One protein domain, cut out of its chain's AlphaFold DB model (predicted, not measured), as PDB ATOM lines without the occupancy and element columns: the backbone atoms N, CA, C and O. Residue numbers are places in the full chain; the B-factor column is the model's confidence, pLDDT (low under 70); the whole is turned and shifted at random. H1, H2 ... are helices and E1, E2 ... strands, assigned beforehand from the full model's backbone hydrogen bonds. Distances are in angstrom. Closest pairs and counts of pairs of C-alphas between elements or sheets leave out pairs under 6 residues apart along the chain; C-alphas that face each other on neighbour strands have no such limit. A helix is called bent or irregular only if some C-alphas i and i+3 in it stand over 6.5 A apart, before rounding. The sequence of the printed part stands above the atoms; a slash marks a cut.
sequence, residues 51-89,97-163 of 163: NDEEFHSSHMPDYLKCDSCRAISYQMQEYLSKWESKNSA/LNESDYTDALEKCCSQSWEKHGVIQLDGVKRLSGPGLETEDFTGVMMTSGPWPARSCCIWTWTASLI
ATOM      1  N   ASN A  51     -38.798  38.711  40.193       75.31
ATOM      2  CA  ASN A  51     -37.992  39.890  39.860       75.31
ATOM      3  C   ASN A  51     -38.463  40.491  38.519       75.31
ATOM      4  O   ASN A  51     -39.064  39.780  37.711       75.31
ATOM      5  N   ASP A  52     -38.140  41.758  38.229       73.00
ATOM      6  CA  ASP A  52     -38.557  42.432  36.980       73.00
ATOM      7  C   ASP A  52     -38.151  41.647  35.718       73.00
ATOM      8  O   ASP A  52     -38.929  41.506  34.774       73.00
ATOM      9  N   GLU A  53     -36.963  41.040  35.721       72.62
ATOM     10  CA  GLU A  53     -36.505  40.175  34.629       72.62
ATOM     11  C   GLU A  53     -37.357  38.905  34.494       72.62
ATOM     12  O   GLU A  53     -37.673  38.477  33.389       72.62
ATOM     13  N   GLU A  54     -37.789  38.296  35.598       72.81
ATOM     14  CA  GLU A  54     -38.677  37.131  35.556       72.81
ATOM     15  C   GLU A  54     -40.097  37.499  35.140       72.81
ATOM     16  O   GLU A  54     -40.805  36.645  34.612       72.81
ATOM     17  N   PHE A  55     -40.514  38.744  35.336       69.00
ATOM     18  CA  PHE A  55     -41.818  39.211  34.890       69.00
ATOM     19  C   PHE A  55     -41.823  39.530  33.389       69.00
ATOM     20  O   PHE A  55     -42.764  39.172  32.681       69.00
ATOM     21  N   HIS A  56     -40.748  40.144  32.884       71.56
ATOM     22  CA  HIS A  56     -40.689  40.664  31.514       71.56
ATOM     23  C   HIS A  56     -39.920  39.791  30.515       71.56
ATOM     24  O   HIS A  56     -40.131  39.926  29.310       71.56
ATOM     25  N   SER A  57     -39.034  38.899  30.965       75.69
ATOM     26  CA  SER A  57     -38.245  38.065  30.052       75.69
ATOM     27  C   SER A  57     -39.118  37.031  29.335       75.69
ATOM     28  O   SER A  57     -40.145  36.567  29.830       75.69
ATOM     29  N   SER A  58     -38.705  36.625  28.142       72.50
ATOM     30  CA  SER A  58     -39.282  35.462  27.456       72.50
ATOM     31  C   SER A  58     -38.438  34.203  27.659       72.50
ATOM     32  O   SER A  58     -38.835  33.126  27.225       72.50
ATOM     33  N   HIS A  59     -37.279  34.316  28.313       76.44
ATOM     34  CA  HIS A  59     -36.351  33.210  28.521       76.44
ATOM     35  C   HIS A  59     -36.520  32.578  29.904       76.44
ATOM     36  O   HIS A  59     -36.920  33.235  30.867       76.44
ATOM     37  N   MET A  60     -36.196  31.294  30.026       78.25
ATOM     38  CA  MET A  60     -36.204  30.630  31.323       78.25
ATOM     39  C   MET A  60     -34.932  30.941  32.124       78.25
ATOM     40  O   MET A  60     -33.839  30.775  31.580       78.25
ATOM     41  N   PRO A  61     -35.042  31.349  33.402       82.75
ATOM     42  CA  PRO A  61     -33.871  31.548  34.250       82.75
ATOM     43  C   PRO A  61     -33.098  30.245  34.486       82.75
ATOM     44  O   PRO A  61     -33.688  29.167  34.567       82.75
ATOM     45  N   ASP A  62     -31.778  30.353  34.648       82.81
ATOM     46  CA  ASP A  62     -30.864  29.203  34.691       82.81
ATOM     47  C   ASP A  62     -31.194  28.179  35.786       82.81
ATOM     48  O   ASP A  62     -31.113  26.976  35.546       82.81
ATOM     49  N   TYR A  63     -31.645  28.635  36.957       82.25
ATOM     50  CA  TYR A  63     -31.985  27.756  38.082       82.25
ATOM     51  C   TYR A  63     -33.264  26.933  37.874       82.25
ATOM     52  O   TYR A  63     -33.446  25.945  38.577       82.25
ATOM     53  N   LEU A  64     -34.136  27.296  36.922       84.69
ATOM     54  CA  LEU A  64     -35.352  26.528  36.604       84.69
ATOM     55  C   LEU A  64     -35.196  25.639  35.370       84.69
ATOM     56  O   LEU A  64     -36.046  24.784  35.136       84.69
ATOM     57  N   LYS A  65     -34.111  25.789  34.597       84.88
ATOM     58  CA  LYS A  65     -33.916  25.039  33.345       84.88
ATOM     59  C   LYS A  65     -33.975  23.528  33.556       84.88
ATOM     60  O   LYS A  65     -34.639  22.839  32.791       84.88
ATOM     61  N   CYS A  66     -33.322  23.014  34.601       84.75
ATOM     62  CA  CYS A  66     -33.301  21.575  34.883       84.75
ATOM     63  C   CYS A  66     -34.691  21.037  35.245       84.75
ATOM     64  O   CYS A  66     -35.122  20.027  34.687       84.75
ATOM     65  N   ASP A  67     -35.405  21.742  36.127       86.31
ATOM     66  CA  ASP A  67     -36.757  21.360  36.535       86.31
ATOM     67  C   ASP A  67     -37.705  21.394  35.320       86.31
ATOM     68  O   ASP A  67     -38.485  20.471  35.093       86.31
ATOM     69  N   SER A  68     -37.579  22.398  34.454       83.69
ATOM     70  CA  SER A  68     -38.391  22.475  33.238       83.69
ATOM     71  C   SER A  68     -38.052  21.421  32.197       83.69
ATOM     72  O   SER A  68     -38.974  20.850  31.625       83.69
ATOM     73  N   CYS A  69     -36.778  21.092  31.977       84.25
ATOM     74  CA  CYS A  69     -36.410  19.991  31.085       84.25
ATOM     75  C   CYS A  69     -37.031  18.666  31.546       84.25
ATOM     76  O   CYS A  69     -37.513  17.891  30.718       84.25
ATOM     77  N   ARG A  70     -37.069  18.415  32.860       86.56
ATOM     78  CA  ARG A  70     -37.674  17.200  33.419       86.56
ATOM     79  C   ARG A  70     -39.190  17.177  33.222       86.56
ATOM     80  O   ARG A  70     -39.709  16.177  32.731       86.56
ATOM     81  N   ALA A  71     -39.872  18.284  33.517       85.12
ATOM     82  CA  ALA A  71     -41.311  18.430  33.287       85.12
ATOM     83  C   ALA A  71     -41.693  18.238  31.810       85.12
ATOM     84  O   ALA A  71     -42.628  17.510  31.481       85.12
ATOM     85  N   ILE A  72     -40.932  18.856  30.902       84.06
ATOM     86  CA  ILE A  72     -41.152  18.742  29.459       84.06
ATOM     87  C   ILE A  72     -40.932  17.301  29.000       84.06
ATOM     88  O   ILE A  72     -41.776  16.764  28.290       84.06
ATOM     89  N   SER A  73     -39.855  16.649  29.445       85.12
ATOM     90  CA  SER A  73     -39.564  15.253  29.091       85.12
ATOM     91  C   SER A  73     -40.685  14.308  29.530       85.12
ATOM     92  O   SER A  73     -41.119  13.463  28.746       85.12
ATOM     93  N   TYR A  74     -41.196  14.488  30.752       87.50
ATOM     94  CA  TYR A  74     -42.322  13.712  31.267       87.50
ATOM     95  C   TYR A  74     -43.581  13.925  30.417       87.50
ATOM     96  O   TYR A  74     -44.195  12.961  29.956       87.50
ATOM     97  N   GLN A  75     -43.919  15.183  30.115       85.44
ATOM     98  CA  GLN A  75     -45.077  15.489  29.277       85.44
ATOM     99  C   GLN A  75     -44.943  14.982  27.845       85.44
ATOM    100  O   GLN A  75     -45.924  14.486  27.294       85.44
ATOM    101  N   MET A  76     -43.757  15.069  27.245       84.31
ATOM    102  CA  MET A  76     -43.496  14.530  25.911       84.31
ATOM    103  C   MET A  76     -43.696  13.020  25.891       84.31
ATOM    104  O   MET A  76     -44.378  12.507  25.006       84.31
ATOM    105  N   GLN A  77     -43.154  12.310  26.880       85.81
ATOM    106  CA  GLN A  77     -43.307  10.865  26.983       85.81
ATOM    107  C   GLN A  77     -44.774  10.464  27.171       85.81
ATOM    108  O   GLN A  77     -45.253   9.544  26.501       85.81
ATOM    109  N   GLU A  78     -45.508  11.155  28.045       87.12
ATOM    110  CA  GLU A  78     -46.927  10.884  28.281       87.12
ATOM    111  C   GLU A  78     -47.770  11.185  27.031       87.12
ATOM    112  O   GLU A  78     -48.652  10.399  26.668       87.12
ATOM    113  N   TYR A  79     -47.486  12.291  26.338       86.50
ATOM    114  CA  TYR A  79     -48.182  12.677  25.113       86.50
ATOM    115  C   TYR A  79     -47.923  11.681  23.982       86.50
ATOM    116  O   TYR A  79     -48.878  11.201  23.371       86.50
ATOM    117  N   LEU A  80     -46.660  11.309  23.756       84.69
ATOM    118  CA  LEU A  80     -46.273  10.309  22.761       84.69
ATOM    119  C   LEU A  80     -46.918   8.956  23.053       84.69
ATOM    120  O   LEU A  80     -47.547   8.393  22.166       84.69
ATOM    121  N   SER A  81     -46.888   8.487  24.301       85.19
ATOM    122  CA  SER A  81     -47.513   7.212  24.685       85.19
ATOM    123  C   SER A  81     -49.030   7.215  24.442       85.19
ATOM    124  O   SER A  81     -49.606   6.239  23.956       85.19
ATOM    125  N   LYS A  82     -49.707   8.333  24.748       86.25
ATOM    126  CA  LYS A  82     -51.144   8.516  24.466       86.25
ATOM    127  C   LYS A  82     -51.449   8.617  22.980       86.25
ATOM    128  O   LYS A  82     -52.578   8.356  22.569       86.25
ATOM    129  N   TRP A  83     -50.498   9.082  22.192       84.06
ATOM    130  CA  TRP A  83     -50.694   9.273  20.771       84.06
ATOM    131  C   TRP A  83     -50.393   7.999  19.991       84.06
ATOM    132  O   TRP A  83     -51.194   7.615  19.145       84.06
ATOM    133  N   GLU A  84     -49.359   7.257  20.384       82.62
ATOM    134  CA  GLU A  84     -49.115   5.878  19.965       82.62
ATOM    135  C   GLU A  84     -50.334   4.997  20.242       82.62
ATOM    136  O   GLU A  84     -50.772   4.272  19.355       82.62
ATOM    137  N   SER A  85     -50.962   5.093  21.417       81.19
ATOM    138  CA  SER A  85     -52.156   4.286  21.712       81.19
ATOM    139  C   SER A  85     -53.393   4.668  20.888       81.19
ATOM    140  O   SER A  85     -54.252   3.821  20.658       81.19
ATOM    141  N   LYS A  86     -53.489   5.920  20.418       79.31
ATOM    142  CA  LYS A  86     -54.601   6.401  19.577       79.31
ATOM    143  C   LYS A  86     -54.386   6.151  18.085       79.31
ATOM    144  O   LYS A  86     -55.348   5.856  17.383       79.31
ATOM    145  N   ASN A  87     -53.149   6.299  17.614       71.12
ATOM    146  CA  ASN A  87     -52.788   6.254  16.198       71.12
ATOM    147  C   ASN A  87     -52.118   4.950  15.773       71.12
ATOM    148  O   ASN A  87     -52.020   4.699  14.570       71.12
ATOM    149  N   SER A  88     -51.682   4.094  16.705       64.44
ATOM    150  CA  SER A  88     -51.284   2.739  16.338       64.44
ATOM    151  C   SER A  88     -52.522   1.983  15.868       64.44
ATOM    152  O   SER A  88     -53.283   1.381  16.625       64.44
ATOM    153  N   ALA A  89     -52.724   1.985  14.553       56.56
ATOM    154  CA  ALA A  89     -53.363   0.856  13.918       56.56
ATOM    155  C   ALA A  89     -52.594  -0.370  14.413       56.56
ATOM    156  O   ALA A  89     -51.379  -0.435  14.225       56.56
ATOM    157  N   LEU A  97     -45.062   4.336  15.138       72.12
ATOM    158  CA  LEU A  97     -45.546   5.490  14.383       72.12
ATOM    159  C   LEU A  97     -44.574   5.825  13.243       72.12
ATOM    160  O   LEU A  97     -43.391   5.475  13.297       72.12
ATOM    161  N   ASN A  98     -45.067   6.495  12.202       81.88
ATOM    162  CA  ASN A  98     -44.194   7.018  11.157       81.88
ATOM    163  C   ASN A  98     -43.372   8.208  11.692       81.88
ATOM    164  O   ASN A  98     -43.767   8.866  12.648       81.88
ATOM    165  N   GLU A  99     -42.250   8.534  11.055       81.31
ATOM    166  CA  GLU A  99     -41.439   9.706  11.424       81.31
ATOM    167  C   GLU A  99     -42.261  11.002  11.369       81.31
ATOM    168  O   GLU A  99     -42.234  11.798  12.304       81.31
ATOM    169  N   SER A 100     -43.056  11.176  10.306       84.31
ATOM    170  CA  SER A 100     -43.949  12.331  10.155       84.31
ATOM    171  C   SER A 100     -44.957  12.426  11.291       84.31
ATOM    172  O   SER A 100     -45.279  13.525  11.734       84.31
ATOM    173  N   ASP A 101     -45.412  11.272  11.785       83.81
ATOM    174  CA  ASP A 101     -46.279  11.255  12.940       83.81
ATOM    175  C   ASP A 101     -45.488  11.787  14.148       83.81
ATOM    176  O   ASP A 101     -45.895  12.767  14.768       83.81
ATOM    177  N   TYR A 102     -44.337  11.205  14.497       80.69
ATOM    178  CA  TYR A 102     -43.571  11.653  15.671       80.69
ATOM    179  C   TYR A 102     -43.356  13.176  15.702       80.69
ATOM    180  O   TYR A 102     -43.607  13.793  16.739       80.69
ATOM    181  N   THR A 103     -43.004  13.794  14.575       83.69
ATOM    182  CA  THR A 103     -42.867  15.255  14.465       83.69
ATOM    183  C   THR A 103     -44.183  15.993  14.739       83.69
ATOM    184  O   THR A 103     -44.205  16.916  15.552       83.69
ATOM    185  N   ASP A 104     -45.304  15.543  14.168       85.44
ATOM    186  CA  ASP A 104     -46.630  16.123  14.427       85.44
ATOM    187  C   ASP A 104     -47.048  16.015  15.904       85.44
ATOM    188  O   ASP A 104     -47.674  16.930  16.451       85.44
ATOM    189  N   ALA A 105     -46.749  14.892  16.566       84.31
ATOM    190  CA  ALA A 105     -47.030  14.723  17.995       84.31
ATOM    191  C   ALA A 105     -46.274  15.750  18.824       84.31
ATOM    192  O   ALA A 105     -46.816  16.340  19.759       84.31
ATOM    193  N   LEU A 106     -45.004  15.910  18.488       82.69
ATOM    194  CA  LEU A 106     -44.054  16.738  19.194       82.69
ATOM    195  C   LEU A 106     -44.406  18.229  19.068       82.69
ATOM    196  O   LEU A 106     -44.472  18.934  20.080       82.69
ATOM    197  N   GLU A 107     -44.773  18.686  17.872       84.44
ATOM    198  CA  GLU A 107     -45.279  20.046  17.649       84.44
ATOM    199  C   GLU A 107     -46.591  20.314  18.408       84.44
ATOM    200  O   GLU A 107     -46.772  21.364  19.042       84.44
ATOM    201  N   LYS A 108     -47.513  19.342  18.415       84.44
ATOM    202  CA  LYS A 108     -48.787  19.455  19.144       84.44
ATOM    203  C   LYS A 108     -48.604  19.423  20.658       84.44
ATOM    204  O   LYS A 108     -49.318  20.138  21.360       84.44
ATOM    205  N   CYS A 109     -47.641  18.651  21.161       83.12
ATOM    206  CA  CYS A 109     -47.281  18.619  22.577       83.12
ATOM    207  C   CYS A 109     -46.835  20.003  23.072       83.12
ATOM    208  O   CYS A 109     -47.114  20.369  24.210       83.12
ATOM    209  N   CYS A 110     -46.194  20.809  22.225       79.06
ATOM    210  CA  CYS A 110     -45.772  22.165  22.588       79.06
ATOM    211  C   CYS A 110     -46.933  23.149  22.683       79.06
ATOM    212  O   CYS A 110     -46.942  24.029  23.543       79.06
ATOM    213  N   SER A 111     -47.929  22.960  21.821       80.12
ATOM    214  CA  SER A 111     -49.122  23.806  21.736       80.12
ATOM    215  C   SER A 111     -50.184  23.468  22.792       80.12
ATOM    216  O   SER A 111     -51.239  24.100  22.828       80.12
ATOM    217  N   GLN A 112     -49.942  22.460  23.638       77.19
ATOM    218  CA  GLN A 112     -50.871  22.054  24.692       77.19
ATOM    219  C   GLN A 112     -50.868  23.030  25.879       77.19
ATOM    220  O   GLN A 112     -49.945  23.826  26.056       77.19
ATOM    221  N   SER A 113     -51.892  22.956  26.733       76.12
ATOM    222  CA  SER A 113     -51.948  23.787  27.935       76.12
ATOM    223  C   SER A 113     -50.926  23.328  28.983       76.12
ATOM    224  O   SER A 113     -50.898  22.173  29.407       76.12
ATOM    225  N   TRP A 114     -50.095  24.266  29.441       78.19
ATOM    226  CA  TRP A 114     -49.095  24.054  30.497       78.19
ATOM    227  C   TRP A 114     -49.593  24.497  31.882       78.19
ATOM    228  O   TRP A 114     -48.807  24.646  32.806       78.19
ATOM    229  N   GLU A 115     -50.905  24.670  32.047       78.75
ATOM    230  CA  GLU A 115     -51.556  25.217  33.253       78.75
ATOM    231  C   GLU A 115     -51.336  24.384  34.522       78.75
ATOM    232  O   GLU A 115     -51.542  24.879  35.625       78.75
ATOM    233  N   LYS A 116     -50.936  23.117  34.378       80.44
ATOM    234  CA  LYS A 116     -50.608  22.222  35.499       80.44
ATOM    235  C   LYS A 116     -49.183  22.394  36.019       80.44
ATOM    236  O   LYS A 116     -48.834  21.777  37.016       80.44
ATOM    237  N   HIS A 117     -48.371  23.182  35.323       83.38
ATOM    238  CA  HIS A 117     -47.011  23.496  35.721       83.38
ATOM    239  C   HIS A 117     -46.955  24.945  36.175       83.38
ATOM    240  O   HIS A 117     -47.532  25.838  35.550       83.38
ATOM    241  N   GLY A 118     -46.235  25.192  37.254       82.56
ATOM    242  CA  GLY A 118     -46.086  26.531  37.787       82.56
ATOM    243  C   GLY A 118     -44.908  26.635  38.725       82.56
ATOM    244  O   GLY A 118     -44.257  25.650  39.064       82.56
ATOM    245  N   VAL A 119     -44.608  27.859  39.127       85.38
ATOM    246  CA  VAL A 119     -43.509  28.127  40.051       85.38
ATOM    247  C   VAL A 119     -44.060  28.157  41.470       85.38
ATOM    248  O   VAL A 119     -45.070  28.810  41.736       85.38
ATOM    249  N   ILE A 120     -43.386  27.458  42.375       84.44
ATOM    250  CA  ILE A 120     -43.612  27.491  43.820       84.44
ATOM    251  C   ILE A 120     -42.359  28.027  44.515       84.44
ATOM    252  O   ILE A 120     -41.249  27.939  43.986       84.44
ATOM    253  N   GLN A 121     -42.523  28.597  45.706       82.38
ATOM    254  CA  GLN A 121     -41.402  28.987  46.557       82.38
ATOM    255  C   GLN A 121     -41.303  28.010  47.732       82.38
ATOM    256  O   GLN A 121     -42.207  27.954  48.560       82.38
ATOM    257  N   LEU A 122     -40.212  27.243  47.790       76.25
ATOM    258  CA  LEU A 122     -39.888  26.302  48.866       76.25
ATOM    259  C   LEU A 122     -38.631  26.795  49.582       76.25
ATOM    260  O   LEU A 122     -37.616  27.042  48.934       76.25
ATOM    261  N   ASP A 123     -38.704  26.992  50.900       73.81
ATOM    262  CA  ASP A 123     -37.571  27.437  51.733       73.81
ATOM    263  C   ASP A 123     -36.868  28.710  51.215       73.81
ATOM    264  O   ASP A 123     -35.651  28.875  51.297       73.81
ATOM    265  N   GLY A 124     -37.644  29.628  50.623       75.75
ATOM    266  CA  GLY A 124     -37.139  30.861  50.009       75.75
ATOM    267  C   GLY A 124     -36.566  30.693  48.595       75.75
ATOM    268  O   GLY A 124     -36.328  31.696  47.918       75.75
ATOM    269  N   VAL A 125     -36.428  29.463  48.096       78.81
ATOM    270  CA  VAL A 125     -35.951  29.143  46.744       78.81
ATOM    271  C   VAL A 125     -37.131  28.898  45.804       78.81
ATOM    272  O   VAL A 125     -38.093  28.210  46.134       78.81
ATOM    273  N   LYS A 126     -37.068  29.470  44.601       84.69
ATOM    274  CA  LYS A 126     -38.081  29.273  43.555       84.69
ATOM    275  C   LYS A 126     -37.810  27.960  42.832       84.69
ATOM    276  O   LYS A 126     -36.699  27.759  42.345       84.69
ATOM    277  N   ARG A 127     -38.815  27.094  42.743       85.62
ATOM    278  CA  ARG A 127     -38.757  25.799  42.056       85.62
ATOM    279  C   ARG A 127     -39.967  25.630  41.156       85.62
ATOM    280  O   ARG A 127     -41.033  26.170  41.447       85.62
ATOM    281  N   LEU A 128     -39.810  24.891  40.064       85.69
ATOM    282  CA  LEU A 128     -40.959  24.501  39.251       85.69
ATOM    283  C   LEU A 128     -41.673  23.334  39.936       85.69
ATOM    284  O   LEU A 128     -41.016  22.465  40.502       85.69
ATOM    285  N   SER A 129     -42.997  23.314  39.880       85.19
ATOM    286  CA  SER A 129     -43.858  22.219  40.316       85.19
ATOM    287  C   SER A 129     -44.823  21.853  39.194       85.19
ATOM    288  O   SER A 129     -45.187  22.699  38.370       85.19
ATOM    289  N   GLY A 130     -45.178  20.576  39.129       85.06
ATOM    290  CA  GLY A 130     -46.076  20.011  38.133       85.06
ATOM    291  C   GLY A 130     -45.861  18.505  37.955       85.06
ATOM    292  O   GLY A 130     -44.949  17.945  38.563       85.06
ATOM    293  N   PRO A 131     -46.683  17.858  37.113       82.62
ATOM    294  CA  PRO A 131     -46.613  16.424  36.856       82.62
ATOM    295  C   PRO A 131     -45.209  15.943  36.472       82.62
ATOM    296  O   PRO A 131     -44.581  16.492  35.563       82.62
ATOM    297  N   GLY A 132     -44.727  14.898  37.144       80.31
ATOM    298  CA  GLY A 132     -43.414  14.304  36.855       80.31
ATOM    299  C   GLY A 132     -42.227  15.018  37.514       80.31
ATOM    300  O   GLY A 132     -41.071  14.695  37.221       80.31
ATOM    301  N   LEU A 133     -42.495  15.965  38.417       83.56
ATOM    302  CA  LEU A 133     -41.501  16.586  39.287       83.56
ATOM    303  C   LEU A 133     -41.694  16.142  40.737       83.56
ATOM    304  O   LEU A 133     -42.807  15.971  41.213       83.56
ATOM    305  N   GLU A 134     -40.591  16.036  41.475       78.12
ATOM    306  CA  GLU A 134     -40.596  15.707  42.913       78.12
ATOM    307  C   GLU A 134     -41.329  16.770  43.750       78.12
ATOM    308  O   GLU A 134     -41.738  16.526  44.879       78.12
ATOM    309  N   THR A 135     -41.500  17.959  43.178       78.25
ATOM    310  CA  THR A 135     -42.178  19.112  43.765       78.25
ATOM    311  C   THR A 135     -43.701  19.094  43.584       78.25
ATOM    312  O   THR A 135     -44.358  20.047  44.004       78.25
ATOM    313  N   GLU A 136     -44.275  18.055  42.965       76.69
ATOM    314  CA  GLU A 136     -45.726  17.897  42.764       76.69
ATOM    315  C   GLU A 136     -46.493  17.773  44.092       76.69
ATOM    316  O   GLU A 136     -47.519  18.426  44.273       76.69
ATOM    317  N   ASP A 137     -45.964  17.010  45.052       73.06
ATOM    318  CA  ASP A 137     -46.629  16.723  46.334       73.06
ATOM    319  C   ASP A 137     -46.530  17.869  47.364       73.06
ATOM    320  O   ASP A 137     -47.060  17.779  48.477       73.06
ATOM    321  N   PHE A 138     -45.846  18.967  47.030       74.06
ATOM    322  CA  PHE A 138     -45.640  20.062  47.973       74.06
ATOM    323  C   PHE A 138     -46.857  20.983  48.055       74.06
ATOM    324  O   PHE A 138     -47.342  21.532  47.068       74.06
ATOM    325  N   THR A 139     -47.318  21.221  49.284       64.62
ATOM    326  CA  THR A 139     -48.425  22.142  49.560       64.62
ATOM    327  C   THR A 139     -47.913  23.588  49.563       64.62
ATOM    328  O   THR A 139     -47.288  24.024  50.527       64.62
ATOM    329  N   GLY A 140     -48.172  24.344  48.493       69.56
ATOM    330  CA  GLY A 140     -47.784  25.756  48.365       69.56
ATOM    331  C   GLY A 140     -48.630  26.522  47.342       69.56
ATOM    332  O   GLY A 140     -49.364  25.919  46.559       69.56
ATOM    333  N   VAL A 141     -48.558  27.866  47.344       72.31
ATOM    334  CA  VAL A 141     -49.194  28.672  46.281       72.31
ATOM    335  C   VAL A 141     -48.361  28.510  45.017       72.31
ATOM    336  O   VAL A 141     -47.269  29.068  44.909       72.31
ATOM    337  N   MET A 142     -48.886  27.760  44.053       79.31
ATOM    338  CA  MET A 142     -48.296  27.645  42.728       79.31
ATOM    339  C   MET A 142     -48.785  28.778  41.825       79.31
ATOM    340  O   MET A 142     -49.987  28.978  41.649       79.31
ATOM    341  N   MET A 143     -47.846  29.496  41.214       78.19
ATOM    342  CA  MET A 143     -48.132  30.429  40.128       78.19
ATOM    343  C   MET A 143     -47.987  29.713  38.791       78.19
ATOM    344  O   MET A 143     -46.883  29.540  38.277       78.19
ATOM    345  N   THR A 144     -49.118  29.291  38.238       77.50
ATOM    346  CA  THR A 144     -49.217  28.673  36.906       77.50
ATOM    347  C   THR A 144     -49.453  29.704  35.800       77.50
ATOM    348  O   THR A 144     -49.226  29.434  34.623       77.50
ATOM    349  N   SER A 145     -49.895  30.909  36.171       67.44
ATOM    350  CA  SER A 145     -50.200  32.007  35.256       67.44
ATOM    351  C   SER A 145     -48.990  32.916  35.003       67.44
ATOM    352  O   SER A 145     -48.045  32.967  35.791       67.44
ATOM    353  N   GLY A 146     -49.013  33.644  33.882       74.88
ATOM    354  CA  GLY A 146     -47.938  34.554  33.473       74.88
ATOM    355  C   GLY A 146     -47.109  33.998  32.308       74.88
ATOM    356  O   GLY A 146     -47.662  33.322  31.442       74.88
ATOM    357  N   PRO A 147     -45.796  34.277  32.236       74.94
ATOM    358  CA  PRO A 147     -44.967  33.881  31.098       74.94
ATOM    359  C   PRO A 147     -44.564  32.394  31.113       74.94
ATOM    360  O   PRO A 147     -43.979  31.913  30.145       74.94
ATOM    361  N   TRP A 148     -44.859  31.650  32.185       74.62
ATOM    362  CA  TRP A 148     -44.393  30.271  32.384       74.62
ATOM    363  C   TRP A 148     -44.890  29.271  31.331       74.62
ATOM    364  O   TRP A 148     -44.049  28.544  30.806       74.62
ATOM    365  N   PRO A 149     -46.176  29.268  30.918       72.94
ATOM    366  CA  PRO A 149     -46.636  28.404  29.828       72.94
ATOM    367  C   PRO A 149     -45.908  28.670  28.505       72.94
ATOM    368  O   PRO A 149     -45.498  27.736  27.816       72.94
ATOM    369  N   ALA A 150     -45.689  29.947  28.175       69.62
ATOM    370  CA  ALA A 150     -44.963  30.338  26.969       69.62
ATOM    371  C   ALA A 150     -43.485  29.917  27.039       69.62
ATOM    372  O   ALA A 150     -42.931  29.431  26.055       69.62
ATOM    373  N   ARG A 151     -42.856  30.030  28.217       74.88
ATOM    374  CA  ARG A 151     -41.459  29.628  28.444       74.88
ATOM    375  C   ARG A 151     -41.258  28.119  28.355       74.88
ATOM    376  O   ARG A 151     -40.287  27.697  27.734       74.88
ATOM    377  N   SER A 152     -42.165  27.319  28.914       71.00
ATOM    378  CA  SER A 152     -42.106  25.854  28.822       71.00
ATOM    379  C   SER A 152     -42.189  25.368  27.373       71.00
ATOM    380  O   SER A 152     -41.438  24.481  26.980       71.00
ATOM    381  N   CYS A 153     -43.023  26.010  26.551       64.94
ATOM    382  CA  CYS A 153     -43.074  25.757  25.111       64.94
ATOM    383  C   CYS A 153     -41.779  26.191  24.396       64.94
ATOM    384  O   CYS A 153     -41.212  25.422  23.624       64.94
ATOM    385  N   CYS A 154     -41.248  27.385  24.688       56.94
ATOM    386  CA  CYS A 154     -40.000  27.845  24.073       56.94
ATOM    387  C   CYS A 154     -38.793  26.966  24.425       56.94
ATOM    388  O   CYS A 154     -37.958  26.742  23.563       56.94
ATOM    389  N   ILE A 155     -38.668  26.433  25.641       62.25
ATOM    390  CA  ILE A 155     -37.532  25.552  25.985       62.25
ATOM    391  C   ILE A 155     -37.483  24.339  25.075       62.25
ATOM    392  O   ILE A 155     -36.393  23.931  24.688       62.25
ATOM    393  N   TRP A 156     -38.646  23.821  24.683       59.12
ATOM    394  CA  TRP A 156     -38.727  22.678  23.797       59.12
ATOM    395  C   TRP A 156     -38.022  22.918  22.459       59.12
ATOM    396  O   TRP A 156     -37.248  22.070  22.023       59.12
ATOM    397  N   THR A 157     -38.196  24.093  21.844       58.09
ATOM    398  CA  THR A 157     -37.531  24.417  20.570       58.09
ATOM    399  C   THR A 157     -36.017  24.578  20.724       58.09
ATOM    400  O   THR A 157     -35.261  24.245  19.809       58.09
ATOM    401  N   TRP A 158     -35.556  25.022  21.898       51.62
ATOM    402  CA  TRP A 158     -34.131  25.132  22.215       51.62
ATOM    403  C   TRP A 158     -33.495  23.775  22.541       51.62
ATOM    404  O   TRP A 158     -32.379  23.517  22.099       51.62
ATOM    405  N   THR A 159     -34.188  22.884  23.257       53.22
ATOM    406  CA  THR A 159     -33.701  21.523  23.540       53.22
ATOM    407  C   THR A 159     -33.778  20.613  22.320       53.22
ATOM    408  O   THR A 159     -32.864  19.825  22.107       53.22
ATOM    409  N   ALA A 160     -34.815  20.744  21.488       50.34
ATOM    410  CA  ALA A 160     -34.946  19.984  20.245       50.34
ATOM    411  C   ALA A 160     -33.902  20.394  19.194       50.34
ATOM    412  O   ALA A 160     -33.568  19.588  18.342       50.34
ATOM    413  N   SER A 161     -33.349  21.612  19.275       41.59
ATOM    414  CA  SER A 161     -32.207  22.030  18.441       41.59
ATOM    415  C   SER A 161     -30.851  21.496  18.934       41.59
ATOM    416  O   SER A 161     -29.838  21.703  18.271       41.59
ATOM    417  N   LEU A 162     -30.809  20.873  20.116       39.81
ATOM    418  CA  LEU A 162     -29.610  20.298  20.740       39.81
ATOM    419  C   LEU A 162     -29.566  18.761  20.659       39.81
ATOM    420  O   LEU A 162     -28.592  18.166  21.120       39.81
ATOM    421  N   ILE A 163     -30.601  18.141  20.085       39.78
ATOM    422  CA  ILE A 163     -30.674  16.719  19.721       39.78
ATOM    423  C   ILE A 163     -30.474  16.614  18.211       39.78
ATOM    424  O   ILE A 163     -29.721  15.707  17.792       39.78
TER     425      ILE A 163
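AT A GLANCE: This is residues 51 to 89 and 97 to 163 of the 163 residues of an uncharacterized protein of Scyliorhinus torazame (UniProt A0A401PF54). A small two-stranded hairpin, E1 and E2, packs through E2 on the first part of one long helix, H2, which makes most of the long axis. H4 crosses H2 at residues 68 to 72, H3 packs at a slant on residues 75 to 83 farther along, and the short H1 stays apart from the other named elements. The 106 printed residues hold four named helices and two named strands, in the order H1, H2, H3, E1, E2, H4, and the class is mostly helix. The sheet, in the order E1, E2, is antiparallel. The whole is compact, with a radius of gyration of the C-alphas of 14.7 A, yet elongated in outline, spanning 49 by 28 by 21 A.

HOW THE PARTS SIT: E1, residues 118 to 122, and E2, residues 125 to 129, form an antiparallel hairpin, with 140 degrees between their directions. N 120 and O 127 are within hydrogen-bond range at 2.8 A, as are N 127 and O 120 at 2.9 A. The closest C-alphas of E2 and H2, residues 62 to 87, are those of Leu 128 and Asp 67, 5.9 A apart. H2 and E1 are apart. H4, residues 148 to 160, touches H2 with residues 152 to 156 alone; their lines are about perpendicular, at 79 degrees, and the closest C-alphas, of Ser 152 and Ser 68, are 6.7 A apart. H3, residues 99 to 110, touches H2 at a steep tilt of 51 degrees, opposite ways; the closest C-alphas, of Cys 109 and Met 76, are 6.5 A apart. H3 and H4 are close but not clearly touching, with the C-alphas of Cys 110 and Cys 153 closest at 5.2 A. H1, residues 52 to 56, is apart from H2. Each O i to N i+4 pair is within hydrogen-bond range in H1 and H3, against 20 of 22 in H2 and 7 of 9 in H4.

IN THESE COORDINATES: E1 runs 12.7 A from C-alpha 118 at (-46.086, 26.531, 37.787), and E2 12.3 A. H2 is 36.7 A long, and irregular: C-alphas 63 and 66 are 7.1 A apart. H3 measures 17.3 A and H4 18.5 A, ending at C-alpha 160 at (-34.946, 19.984, 20.245). H1, 6.1 A, begins at C-alpha 52 at (-38.557, 42.432, 36.980).

THE WHOLE: The two C-alphas farthest apart, of Asp 52 and Ala 89, are 49.8 A apart. Residues 90 to 96 are not printed, and C-alphas 89 and 97 are 9.1 A apart across this cut, in the link from H2 to H3. The link from E2 to H4, residues 130 to 147, is long. Mean pLDDT of the printed part is 76.6; 18 residues are under 70, among them 153 to 163.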